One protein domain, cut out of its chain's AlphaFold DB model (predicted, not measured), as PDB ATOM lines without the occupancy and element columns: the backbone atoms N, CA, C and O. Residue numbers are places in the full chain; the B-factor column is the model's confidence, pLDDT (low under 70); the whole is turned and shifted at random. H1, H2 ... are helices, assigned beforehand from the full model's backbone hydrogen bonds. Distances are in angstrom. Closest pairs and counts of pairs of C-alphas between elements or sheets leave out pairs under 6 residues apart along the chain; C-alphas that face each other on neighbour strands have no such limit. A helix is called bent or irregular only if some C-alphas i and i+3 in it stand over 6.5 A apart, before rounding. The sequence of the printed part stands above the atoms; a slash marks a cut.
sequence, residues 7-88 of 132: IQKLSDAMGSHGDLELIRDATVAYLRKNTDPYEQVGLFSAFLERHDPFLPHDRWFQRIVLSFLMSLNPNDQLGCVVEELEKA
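This is residues 7 to 88 of the 132 residues of an uncharacterized protein of Saccharibacter sp. 17.LH.SD (UniProt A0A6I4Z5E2). H2 and H5 run side by side, H1 crosses the beginning of H2, and H4 packs on H1 with its later half; from there H3 and H4 spread as a V. The link between H3 and H4 spans the V's open mouth, and residues 49 to 59 stick out. The printed part has 82 residues with five named helices, H1 to H5 in order, and no named strand: all helix, in mostly crossed packing. It is compact, with a radius of gyration of the C-alphas of 12.6 A and spans of 37 by 26 by 21 A.

Find C-alpha 7 at (-39.563, 42.975, -38.567), where H1, residues 7 to 14, begins. H2, residues 20 to 33, is 19.7 A long from first to last C-alpha. H3, residues 37 to 50, measures 20.2 A and starts at (-22.360, 45.743, -43.609). H4, residues 57 to 70, measures 21.0 A and is irregular: C-alphas 58 and 61 are 7.6 A apart. H5, residues 78 to 87, ends at (-36.076, 43.103, -28.932).

Start at H1, which touches residues 20 to 24 of H2, about perpendicular at 88 degrees; the closest C-alphas, Ser 11 and Leu 20, are 6.4 A apart. H2 touches H5, opposite ways at a shallow tilt of 33 degrees, only just short of steep; look at C-alphas 28 and 82, the closest, 5.9 A apart. H1 touches residues 63 to 68 of H4 at a steep tilt of 40 degrees, closest at C-alphas 13 and 64, 5.1 A. H3 touches residues 66 to 69 of H4 at a steep tilt of 61 degrees, closest at C-alphas 41 and 66, 5.8 A. H3 and H5 are apart. In H1, H2 and H5 every O i to N i+4 pair is within hydrogen-bond range; in H3 9 of 10 are, in H4 8 of 10.

The C-alphas of Asp 52 and Lys 87, the two farthest apart, are 37.5 A apart. The printed part has no cut and no long link. Mean pLDDT of the printed part is 77.4; residues 16 to 18, 35 and 37 to 58 are under 70.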
ATOM      1  N   ILE A   7     -39.108  44.339 -38.262       87.94
ATOM      2  CA  ILE A   7     -39.563  42.975 -38.567       87.94
ATOM      3  C   ILE A   7     -40.427  42.929 -39.829       87.94
ATOM      4  O   ILE A   7     -40.306  41.992 -40.611       87.94
ATOM      5  N   GLN A   8     -41.267  43.939 -40.077       85.56
ATOM      6  CA  GLN A   8     -42.028  44.016 -41.328       85.56
ATOM      7  C   GLN A   8     -41.105  44.222 -42.529       85.56
ATOM      8  O   GLN A   8     -41.270  43.553 -43.539       85.56
ATOM      9  N   LYS A   9     -40.103  45.097 -42.402       88.69
ATOM     10  CA  LYS A   9     -39.090  45.302 -43.444       88.69
ATOM     11  C   LYS A   9     -38.297  44.025 -43.732       88.69
ATOM     12  O   LYS A   9     -38.059  43.705 -44.892       88.69
ATOM     13  N   LEU A  10     -37.927  43.279 -42.691       88.19
ATOM     14  CA  LEU A  10     -37.226  42.003 -42.826       88.19
ATOM     15  C   LEU A  10     -38.119  40.926 -43.459       88.19
ATOM     16  O   LEU A  10     -37.679  40.213 -44.354       88.19
ATOM     17  N   SER A  11     -39.386  40.852 -43.050       86.25
ATOM     18  CA  SER A  11     -40.376  39.956 -43.655       86.25
ATOM     19  C   SER A  11     -40.608  40.278 -45.132       86.25
ATOM     20  O   SER A  11     -40.722  39.357 -45.936       86.25
ATOM     21  N   ASP A  12     -40.655  41.559 -45.503       86.31
ATOM     22  CA  ASP A  12     -40.790  41.987 -46.898       86.31
ATOM     23  C   ASP A  12     -39.547  41.599 -47.722       86.31
ATOM     24  O   ASP A  12     -39.682  41.140 -48.854       86.31
ATOM     25  N   ALA A  13     -38.344  41.742 -47.149       86.00
ATOM     26  CA  ALA A  13     -37.080  41.365 -47.788       86.00
ATOM     27  C   ALA A  13     -36.938  39.844 -47.986       86.00
ATOM     28  O   ALA A  13     -36.372  39.390 -48.979       86.00
ATOM     29  N   MET A  14     -37.458  39.063 -47.040       83.88
ATOM     30  CA  MET A  14     -37.491  37.602 -47.084       83.88
ATOM     31  C   MET A  14     -38.528  37.068 -48.091       83.88
ATOM     32  O   MET A  14     -38.311  36.039 -48.737       83.88
ATOM     33  N   GLY A  15     -39.648  37.778 -48.259       78.19
ATOM     34  CA  GLY A  15     -40.756  37.358 -49.110       78.19
ATOM     35  C   GLY A  15     -41.532  36.174 -48.518       78.19
ATOM     36  O   GLY A  15     -41.730  36.077 -47.311       78.19
ATOM     37  N   SER A  16     -42.002  35.262 -49.373       69.44
ATOM     38  CA  SER A  16     -42.781  34.078 -48.971       69.44
ATOM     39  C   SER A  16     -41.934  32.888 -48.508       69.44
ATOM     40  O   SER A  16     -42.472  31.796 -48.337       69.44
ATOM     41  N   HIS A  17     -40.619  33.058 -48.386       63.94
ATOM     42  CA  HIS A  17     -39.684  31.950 -48.245       63.94
ATOM     43  C   HIS A  17     -38.933  32.014 -46.922       63.94
ATOM     44  O   HIS A  17     -38.188  32.956 -46.690       63.94
ATOM     45  N   GLY A  18     -39.053  30.960 -46.119       67.81
ATOM     46  CA  GLY A  18     -38.220  30.755 -44.941       67.81
ATOM     47  C   GLY A  18     -38.816  31.266 -43.634       67.81
ATOM     48  O   GLY A  18     -39.869  31.909 -43.579       67.81
ATOM     49  N   ASP A  19     -38.107  30.925 -42.570       78.19
ATOM     50  CA  ASP A  19     -38.495  31.205 -41.202       78.19
ATOM     51  C   ASP A  19     -38.030  32.611 -40.800       78.19
ATOM     52  O   ASP A  19     -36.835  32.881 -40.711       78.19
ATOM     53  N   LEU A  20     -38.985  33.505 -40.520       82.69
ATOM     54  CA  LEU A  20     -38.707  34.879 -40.095       82.69
ATOM     55  C   LEU A  20     -37.892  34.955 -38.796       82.69
ATOM     56  O   LEU A  20     -37.116  35.890 -38.625       82.69
ATOM     57  N   GLU A  21     -38.070  34.001 -37.886       84.31
ATOM     58  CA  GLU A  21     -37.321  33.900 -36.634       84.31
ATOM     59  C   GLU A  21     -35.866  33.527 -36.916       84.31
ATOM     60  O   GLU A  21     -34.956  34.272 -36.550       84.31
ATOM     61  N   LEU A  22     -35.657  32.458 -37.689       82.81
ATOM     62  CA  LEU A  22     -34.330  32.043 -38.143       82.81
ATOM     63  C   LEU A  22     -33.621  33.159 -38.921       82.81
ATOM     64  O   LEU A  22     -32.438  33.421 -38.711       82.81
ATOM     65  N   ILE A  23     -34.340  33.839 -39.817       86.06
ATOM     66  CA  ILE A  23     -33.796  34.913 -40.649       86.06
ATOM     67  C   ILE A  23     -33.487  36.157 -39.823       86.06
ATOM     68  O   ILE A  23     -32.455  36.785 -40.066       86.06
ATOM     69  N   ARG A  24     -34.305  36.504 -38.826       89.38
ATOM     70  CA  ARG A  24     -33.985  37.566 -37.863       89.38
ATOM     71  C   ARG A  24     -32.689  37.247 -37.132       89.38
ATOM     72  O   ARG A  24     -31.790  38.082 -37.131       89.38
ATOM     73  N   ASP A  25     -32.569  36.046 -36.580       85.81
ATOM     74  CA  ASP A  25     -31.411  35.653 -35.779       85.81
ATOM     75  C   ASP A  25     -30.136  35.581 -36.634       85.81
ATOM     76  O   ASP A  25     -29.088  36.108 -36.252       85.81
ATOM     77  N   ALA A  26     -30.236  35.030 -37.849       85.38
ATOM     78  CA  ALA A  26     -29.147  35.021 -38.822       85.38
ATOM     79  C   ALA A  26     -28.745  36.442 -39.246       85.38
ATOM     80  O   ALA A  26     -27.555  36.741 -39.353       85.38
ATOM     81  N   THR A  27     -29.716  37.336 -39.457       87.75
ATOM     82  CA  THR A  27     -29.459  38.742 -39.811       87.75
ATOM     83  C   THR A  27     -28.768  39.467 -38.663       87.75
ATOM     84  O   THR A  27     -27.756  40.123 -38.885       87.75
ATOM     85  N   VAL A  28     -29.230  39.295 -37.423       88.69
ATOM     86  CA  VAL A  28     -28.577  39.849 -36.225       88.69
ATOM     87  C   VAL A  28     -27.134  39.355 -36.111       88.69
ATOM     88  O   VAL A  28     -26.218  40.162 -35.942       88.69
ATOM     89  N   ALA A  29     -26.902  38.047 -36.259       85.75
ATOM     90  CA  ALA A  29     -25.560  37.471 -36.216       85.75
ATOM     91  C   ALA A  29     -24.656  38.028 -37.330       85.75
ATOM     92  O   ALA A  29     -23.493  38.358 -37.085       85.75
ATOM     93  N   TYR A  30     -25.196  38.184 -38.542       86.00
ATOM     94  CA  TYR A  30     -24.483  38.771 -39.674       86.00
ATOM     95  C   TYR A  30     -24.096  40.232 -39.414       86.00
ATOM     96  O   TYR A  30     -22.941  40.603 -39.620       86.00
ATOM     97  N   LEU A  31     -25.034  41.056 -38.939       85.50
ATOM     98  CA  LEU A  31     -24.789  42.476 -38.670       85.50
ATOM     99  C   LEU A  31     -23.818  42.683 -37.502       85.50
ATOM    100  O   LEU A  31     -23.058  43.642 -37.513       85.50
ATOM    101  N   ARG A  32     -23.788  41.770 -36.522       85.25
ATOM    102  CA  ARG A  32     -22.803  41.801 -35.426       85.25
ATOM    103  C   ARG A  32     -21.389  41.444 -35.864       85.25
ATOM    104  O   ARG A  32     -20.430  41.975 -35.315       85.25
ATOM    105  N   LYS A  33     -21.253  40.499 -36.795       82.81
ATOM    106  CA  LYS A  33     -19.946  40.004 -37.245       82.81
ATOM    107  C   LYS A  33     -19.265  40.960 -38.226       82.81
ATOM    108  O   LYS A  33     -18.039  40.963 -38.306       82.81
ATOM    109  N   ASN A  34     -20.040  41.737 -38.980       76.56
ATOM    110  CA  ASN A  34     -19.516  42.642 -39.997       76.56
ATOM    111  C   ASN A  34     -19.406  44.068 -39.456       76.56
ATOM    112  O   ASN A  34     -20.404  44.683 -39.099       76.56
ATOM    113  N   THR A  35     -18.183  44.598 -39.442       67.44
ATOM    114  CA  THR A  35     -17.871  45.965 -39.001       67.44
ATOM    115  C   THR A  35     -18.460  47.032 -39.926       67.44
ATOM    116  O   THR A  35     -18.815  48.104 -39.448       67.44
ATOM    117  N   ASP A  36     -18.598  46.724 -41.221       74.44
ATOM    118  CA  ASP A  36     -19.268  47.575 -42.211       74.44
ATOM    119  C   ASP A  36     -20.163  46.736 -43.154       74.44
ATOM    120  O   ASP A  36     -19.733  46.260 -44.211       74.44
ATOM    121  N   PRO A  37     -21.428  46.489 -42.773       68.06
ATOM    122  CA  PRO A  37     -22.360  45.743 -43.609       68.06
ATOM    123  C   PRO A  37     -22.825  46.533 -44.844       68.06
ATOM    124  O   PRO A  37     -23.299  45.917 -45.799       68.06
ATOM    125  N   TYR A  38     -22.679  47.865 -44.859       69.81
ATOM    126  CA  TYR A  38     -23.078  48.707 -45.989       69.81
ATOM    127  C   TYR A  38     -22.046  48.658 -47.121       69.81
ATOM    128  O   TYR A  38     -22.427  48.607 -48.292       69.81
ATOM    129  N   GLU A  39     -20.755  48.580 -46.795       69.31
ATOM    130  CA  GLU A  39     -19.687  48.377 -47.782       69.31
ATOM    131  C   GLU A  39     -19.840  47.030 -48.509       69.31
ATOM    132  O   GLU A  39     -19.791  46.962 -49.742       69.31
ATOM    133  N   GLN A  40     -20.134  45.955 -47.769       66.50
ATOM    134  CA  GLN A  40     -20.397  44.640 -48.366       66.50
ATOM    135  C   GLN A  40     -21.654  44.635 -49.241       66.50
ATOM    136  O   GLN A  40     -21.677  43.973 -50.279       66.50
ATOM    137  N   VAL A  41     -22.679  45.404 -48.865       66.88
ATOM    138  CA  VAL A  41     -23.871  45.640 -49.691       66.88
ATOM    139  C   VAL A  41     -23.520  46.344 -50.997       66.88
ATOM    140  O   VAL A  41     -23.983  45.906 -52.049       66.88
ATOM    141  N   GLY A  42     -22.683  47.383 -50.959       65.12
ATOM    142  CA  GLY A  42     -22.231  48.091 -52.159       65.12
ATOM    143  C   GLY A  42     -21.475  47.174 -53.121       65.12
ATOM    144  O   GLY A  42     -21.781  47.130 -54.314       65.12
ATOM    145  N   LEU A  43     -20.554  46.363 -52.590       66.25
ATOM    146  CA  LEU A  43     -19.822  45.352 -53.359       66.25
ATOM    147  C   LEU A  43     -20.760  44.306 -53.973       66.25
ATOM    148  O   LEU A  43     -20.594  43.921 -55.131       66.25
ATOM    149  N   PHE A  44     -21.763  43.863 -53.216       67.88
ATOM    150  CA  PHE A  44     -22.713  42.862 -53.683       67.88
ATOM    151  C   PHE A  44     -23.690  43.427 -54.721       67.88
ATOM    152  O   PHE A  44     -23.971  42.759 -55.710       67.88
ATOM    153  N   SER A  45     -24.155  44.668 -54.560       65.81
ATOM    154  CA  SER A  45     -24.994  45.360 -55.548       65.81
ATOM    155  C   SER A  45     -24.253  45.539 -56.875       65.81
ATOM    156  O   SER A  45     -24.769  45.160 -57.923       65.81
ATOM    157  N   ALA A  46     -23.003  46.011 -56.829       67.69
ATOM    158  CA  ALA A  46     -22.164  46.151 -58.020       67.69
ATOM    159  C   ALA A  46     -21.863  44.798 -58.695       67.69
ATOM    160  O   ALA A  46     -21.698  44.727 -59.913       67.69
ATOM    161  N   PHE A  47     -21.791  43.714 -57.917       67.50
ATOM    162  CA  PHE A  47     -21.667  42.356 -58.444       67.50
ATOM    163  C   PHE A  47     -22.956  41.895 -59.145       67.50
ATOM    164  O   PHE A  47     -22.883  41.342 -60.240       67.50
ATOM    165  N   LEU A  48     -24.127  42.143 -58.548       66.56
ATOM    166  CA  LEU A  48     -25.434  41.802 -59.129       66.56
ATOM    167  C   LEU A  48     -25.696  42.518 -60.457       66.56
ATOM    168  O   LEU A  48     -26.274  41.929 -61.359       66.56
ATOM    169  N   GLU A  49     -25.247  43.764 -60.599       67.38
ATOM    170  CA  GLU A  49     -25.360  44.519 -61.854       67.38
ATOM    171  C   GLU A  49     -24.492  43.943 -62.985       67.38
ATOM    172  O   GLU A  49     -24.765  44.178 -64.161       67.38
ATOM    173  N   ARG A  50     -23.437  43.192 -62.643       66.56
ATOM    174  CA  ARG A  50     -22.449  42.658 -63.595       66.56
ATOM    175  C   ARG A  50     -22.659  41.189 -63.959       66.56
ATOM    176  O   ARG A  50     -22.037  40.725 -64.913       66.56
ATOM    177  N   HIS A  51     -23.487  40.454 -63.220       56.22
ATOM    178  CA  HIS A  51     -23.672  39.013 -63.393       56.22
ATOM    179  C   HIS A  51     -25.154  38.645 -63.563       56.22
ATOM    180  O   HIS A  51     -26.018  39.207 -62.899       56.22
ATOM    181  N   ASP A  52     -25.429  37.684 -64.456       50.69
ATOM    182  CA  ASP A  52     -26.770  37.157 -64.756       50.69
ATOM    183  C   ASP A  52     -27.543  36.752 -63.475       50.69
ATOM    184  O   ASP A  52     -26.934  36.305 -62.497       50.69
ATOM    185  N   PRO A  53     -28.890  36.825 -63.460       56.88
ATOM    186  CA  PRO A  53     -29.716  36.687 -62.255       56.88
ATOM    187  C   PRO A  53     -29.736  35.269 -61.652       56.88
ATOM    188  O   PRO A  53     -30.340  35.055 -60.597       56.88
ATOM    189  N   PHE A  54     -29.066  34.303 -62.284       51.25
ATOM    190  CA  PHE A  54     -28.880  32.942 -61.784       51.25
ATOM    191  C   PHE A  54     -27.702  32.873 -60.813       51.25
ATOM    192  O   PHE A  54     -26.653  32.293 -61.086       51.25
ATOM    193  N   LEU A  55     -27.883  33.469 -59.640       54.56
ATOM    194  CA  LEU A  55     -26.985  33.201 -58.523       54.56
ATOM    195  C   LEU A  55     -27.282  31.799 -57.978       54.56
ATOM    196  O   LEU A  55     -28.455  31.424 -57.895       54.56
ATOM    197  N   PRO A  56     -26.260  31.040 -57.553       55.88
ATOM    198  CA  PRO A  56     -26.489  29.804 -56.822       55.88
ATOM    199  C   PRO A  56     -27.351  30.073 -55.579       55.88
ATOM    200  O   PRO A  56     -27.248  31.140 -54.962       55.88
ATOM    201  N   HIS A  57     -28.187  29.095 -55.203       51.66
ATOM    202  CA  HIS A  57     -29.025  29.119 -53.991       51.66
ATOM    203  C   HIS A  57     -28.261  29.595 -52.737       51.66
ATOM    204  O   HIS A  57     -28.850  30.231 -51.863       51.66
ATOM    205  N   ASP A  58     -26.943  29.385 -52.711       56.19
ATOM    206  CA  ASP A  58     -25.996  29.811 -51.675       56.19
ATOM    207  C   ASP A  58     -26.001  31.316 -51.356       56.19
ATOM    208  O   ASP A  58     -25.495  31.726 -50.314       56.19
ATOM    209  N   ARG A  59     -26.573  32.167 -52.219       70.62
ATOM    210  CA  ARG A  59     -26.573  33.630 -52.033       70.62
ATOM    211  C   ARG A  59     -27.938  34.240 -51.719       70.62
ATOM    212  O   ARG A  59     -28.078  35.462 -51.664       70.62
ATOM    213  N   TRP A  60     -28.951  33.410 -51.483       76.00
ATOM    214  CA  TRP A  60     -30.298  33.865 -51.125       76.00
ATOM    215  C   TRP A  60     -30.309  34.746 -49.864       76.00
ATOM    216  O   TRP A  60     -30.881  35.835 -49.886       76.00
ATOM    217  N   PHE A  61     -29.596  34.350 -48.806       79.56
ATOM    218  CA  PHE A  61     -29.528  35.124 -47.562       79.56
ATOM    219  C   PHE A  61     -28.900  36.515 -47.762       79.56
ATOM    220  O   PHE A  61     -29.397  37.507 -47.236       79.56
ATOM    221  N   GLN A  62     -27.860  36.622 -48.595       79.50
ATOM    222  CA  GLN A  62     -27.217  37.906 -48.912       79.50
ATOM    223  C   GLN A  62     -28.183  38.868 -49.618       79.50
ATOM    224  O   GLN A  62     -28.148  40.068 -49.359       79.50
ATOM    225  N   ARG A  63     -29.098  38.352 -50.453       79.88
ATOM    226  CA  ARG A  63     -30.155  39.163 -51.080       79.88
ATOM    227  C   ARG A  63     -31.176  39.668 -50.064       79.88
ATOM    228  O   ARG A  63     -31.593  40.818 -50.173       79.88
ATOM    229  N   ILE A  64     -31.548  38.841 -49.084       84.88
ATOM    230  CA  ILE A  64     -32.432  39.263 -47.988       84.88
ATOM    231  C   ILE A  64     -31.772  40.395 -47.206       84.88
ATOM    232  O   ILE A  64     -32.378  41.449 -47.033       84.88
ATOM    233  N   VAL A  65     -30.520  40.208 -46.783       86.31
ATOM    234  CA  VAL A  65     -29.785  41.214 -46.008       86.31
ATOM    235  C   VAL A  65     -29.624  42.510 -46.802       86.31
ATOM    236  O   VAL A  65     -29.890  43.583 -46.268       86.31
ATOM    237  N   LEU A  66     -29.274  42.427 -48.089       85.31
ATOM    238  CA  LEU A  66     -29.197  43.584 -48.980       85.31
ATOM    239  C   LEU A  66     -30.539  44.322 -49.064       85.31
ATOM    240  O   LEU A  66     -30.600  45.527 -48.820       85.31
ATOM    241  N   SER A  67     -31.622  43.607 -49.376       85.69
ATOM    242  CA  SER A  67     -32.950  44.211 -49.499       85.69
ATOM    243  C   SER A  67     -33.433  44.806 -48.175       85.69
ATOM    244  O   SER A  67     -34.096  45.843 -48.179       85.69
ATOM    245  N   PHE A  68     -33.097  44.175 -47.049       89.38
ATOM    246  CA  PHE A  68     -33.388  44.692 -45.721       89.38
ATOM    247  C   PHE A  68     -32.620  45.991 -45.457       89.38
ATOM    248  O   PHE A  68     -33.248  46.997 -45.133       89.38
ATOM    249  N   LEU A  69     -31.302  46.008 -45.672       86.94
ATOM    250  CA  LEU A  69     -30.451  47.182 -45.450       86.94
ATOM    251  C   LEU A  69     -30.860  48.371 -46.330       86.94
ATOM    252  O   LEU A  69     -30.943  49.490 -45.828       86.94
ATOM    253  N   MET A  70     -31.224  48.137 -47.597       85.88
ATOM    254  CA  MET A  70     -31.746  49.190 -48.483       85.88
ATOM    255  C   MET A  70     -33.101  49.757 -48.036       85.88
ATOM    256  O   MET A  70     -33.477  50.855 -48.438       85.88
ATOM    257  N   SER A  71     -33.857  49.023 -47.214       86.69
ATOM    258  CA  SER A  71     -35.147  49.475 -46.678       86.69
ATOM    259  C   SER A  71     -35.026  50.266 -45.365       86.69
ATOM    260  O   SER A  71     -36.024  50.805 -44.860       86.69
ATOM    261  N   LEU A  72     -33.832  50.313 -44.764       86.00
ATOM    262  CA  LEU A  72     -33.562  51.067 -43.539       86.00
ATOM    263  C   LEU A  72     -33.506  52.571 -43.813       86.00
ATOM    264  O   LEU A  72     -33.326  53.009 -44.948       86.00
ATOM    265  N   ASN A  73     -33.712  53.381 -42.773       82.75
ATOM    266  CA  ASN A  73     -33.505  54.816 -42.919       82.75
ATOM    267  C   ASN A  73     -31.990  55.072 -42.983       82.75
ATOM    268  O   ASN A  73     -31.274  54.525 -42.147       82.75
ATOM    269  N   PRO A  74     -31.485  55.914 -43.900       77.31
ATOM    270  CA  PRO A  74     -30.062  56.264 -43.955       77.31
ATOM    271  C   PRO A  74     -29.500  56.843 -42.647       77.31
ATOM    272  O   PRO A  74     -28.292  56.819 -42.446       77.31
ATOM    273  N   ASN A  75     -30.358  57.351 -41.756       79.12
ATOM    274  CA  ASN A  75     -29.952  57.884 -40.453       79.12
ATOM    275  C   ASN A  75     -29.977  56.848 -39.310       79.12
ATOM    276  O   ASN A  75     -29.590  57.186 -38.191       79.12
ATOM    277  N   ASP A  76     -30.468  55.625 -39.540       81.25
ATOM    278  CA  ASP A  76     -30.534  54.602 -38.493       81.25
ATOM    279  C   ASP A  76     -29.120  54.061 -38.213       81.25
ATOM    280  O   ASP A  76     -28.436  53.562 -39.105       81.25
ATOM    281  N   GLN A  77     -28.669  54.140 -36.957       83.00
ATOM    282  CA  GLN A  77     -27.391  53.549 -36.554       83.00
ATOM    283  C   GLN A  77     -27.500  52.023 -36.502       83.00
ATOM    284  O   GLN A  77     -28.450  51.483 -35.930       83.00
ATOM    285  N   LEU A  78     -26.484  51.324 -37.017       82.25
ATOM    286  CA  LEU A  78     -26.455  49.859 -37.068       82.25
ATOM    287  C   LEU A  78     -26.676  49.211 -35.690       82.25
ATOM    288  O   LEU A  78     -27.430  48.247 -35.581       82.25
ATOM    289  N   GLY A  79     -26.068  49.765 -34.635       82.06
ATOM    290  CA  GLY A  79     -26.246  49.278 -33.262       82.06
ATOM    291  C   GLY A  79     -27.708  49.318 -32.806       82.06
ATOM    292  O   GLY A  79     -28.217  48.323 -32.297       82.06
ATOM    293  N   CYS A  80     -28.414  50.421 -33.081       84.56
ATOM    294  CA  CYS A  80     -29.838  50.559 -32.770       84.56
ATOM    295  C   CYS A  80     -30.694  49.568 -33.568       84.56
ATOM    296  O   CYS A  80     -31.610  48.970 -33.014       84.56
ATOM    297  N   VAL A  81     -30.374  49.350 -34.848       86.25
ATOM    298  CA  VAL A  81     -31.088  48.386 -35.703       86.25
ATOM    299  C   VAL A  81     -30.942  46.964 -35.166       86.25
ATOM    300  O   VAL A  81     -31.926  46.228 -35.110       86.25
ATOM    301  N   VAL A  82     -29.734  46.576 -34.750       87.88
ATOM    302  CA  VAL A  82     -29.473  45.255 -34.163       87.88
ATOM    303  C   VAL A  82     -30.244  45.082 -32.856       87.88
ATOM    304  O   VAL A  82     -30.943  44.084 -32.698       87.88
ATOM    305  N   GLU A  83     -30.176  46.056 -31.947       87.62
ATOM    306  CA  GLU A  83     -30.913  45.989 -30.681       87.62
ATOM    307  C   GLU A  83     -32.431  45.935 -30.875       87.62
ATOM    308  O   GLU A  83     -33.119  45.176 -30.190       87.62
ATOM    309  N   GLU A  84     -32.970  46.742 -31.789       87.44
ATOM    310  CA  GLU A  84     -34.400  46.742 -32.083       87.44
ATOM    311  C   GLU A  84     -34.837  45.426 -32.727       87.44
ATOM    312  O   GLU A  84     -35.903  44.923 -32.380       87.44
ATOM    313  N   LEU A  85     -34.030  44.837 -33.616       86.75
ATOM    314  CA  LEU A  85     -34.313  43.518 -34.185       86.75
ATOM    315  C   LEU A  85     -34.343  42.431 -33.110       86.75
ATOM    316  O   LEU A  85     -35.259  41.616 -33.116       86.75
ATOM    317  N   GLU A  86     -33.391  42.428 -32.175       87.06
ATOM    318  CA  GLU A  86     -33.358  41.450 -31.081       87.06
ATOM    319  C   GLU A  86     -34.551  41.577 -30.135       87.06
ATOM    320  O   GLU A  86     -35.110  40.575 -29.691       87.06
ATOM    321  N   LYS A  87     -34.953  42.814 -29.832       86.94
ATOM    322  CA  LYS A  87     -36.076  43.103 -28.932       86.94
ATOM    323  C   LYS A  87     -37.433  42.998 -29.628       86.94
ATOM    324  O   LYS A  87     -38.461  43.043 -28.953       86.94
ATOM    325  N   ALA A  88     -37.469  42.901 -30.956       84.19
ATOM    326  CA  ALA A  88     -38.720  42.920 -31.686       84.19
ATOM    327  C   ALA A  88     -39.511  41.622 -31.496       84.19
ATOM    328  O   ALA A  88     -39.048  40.515 -31.786       84.19
TER     329      ALA A  88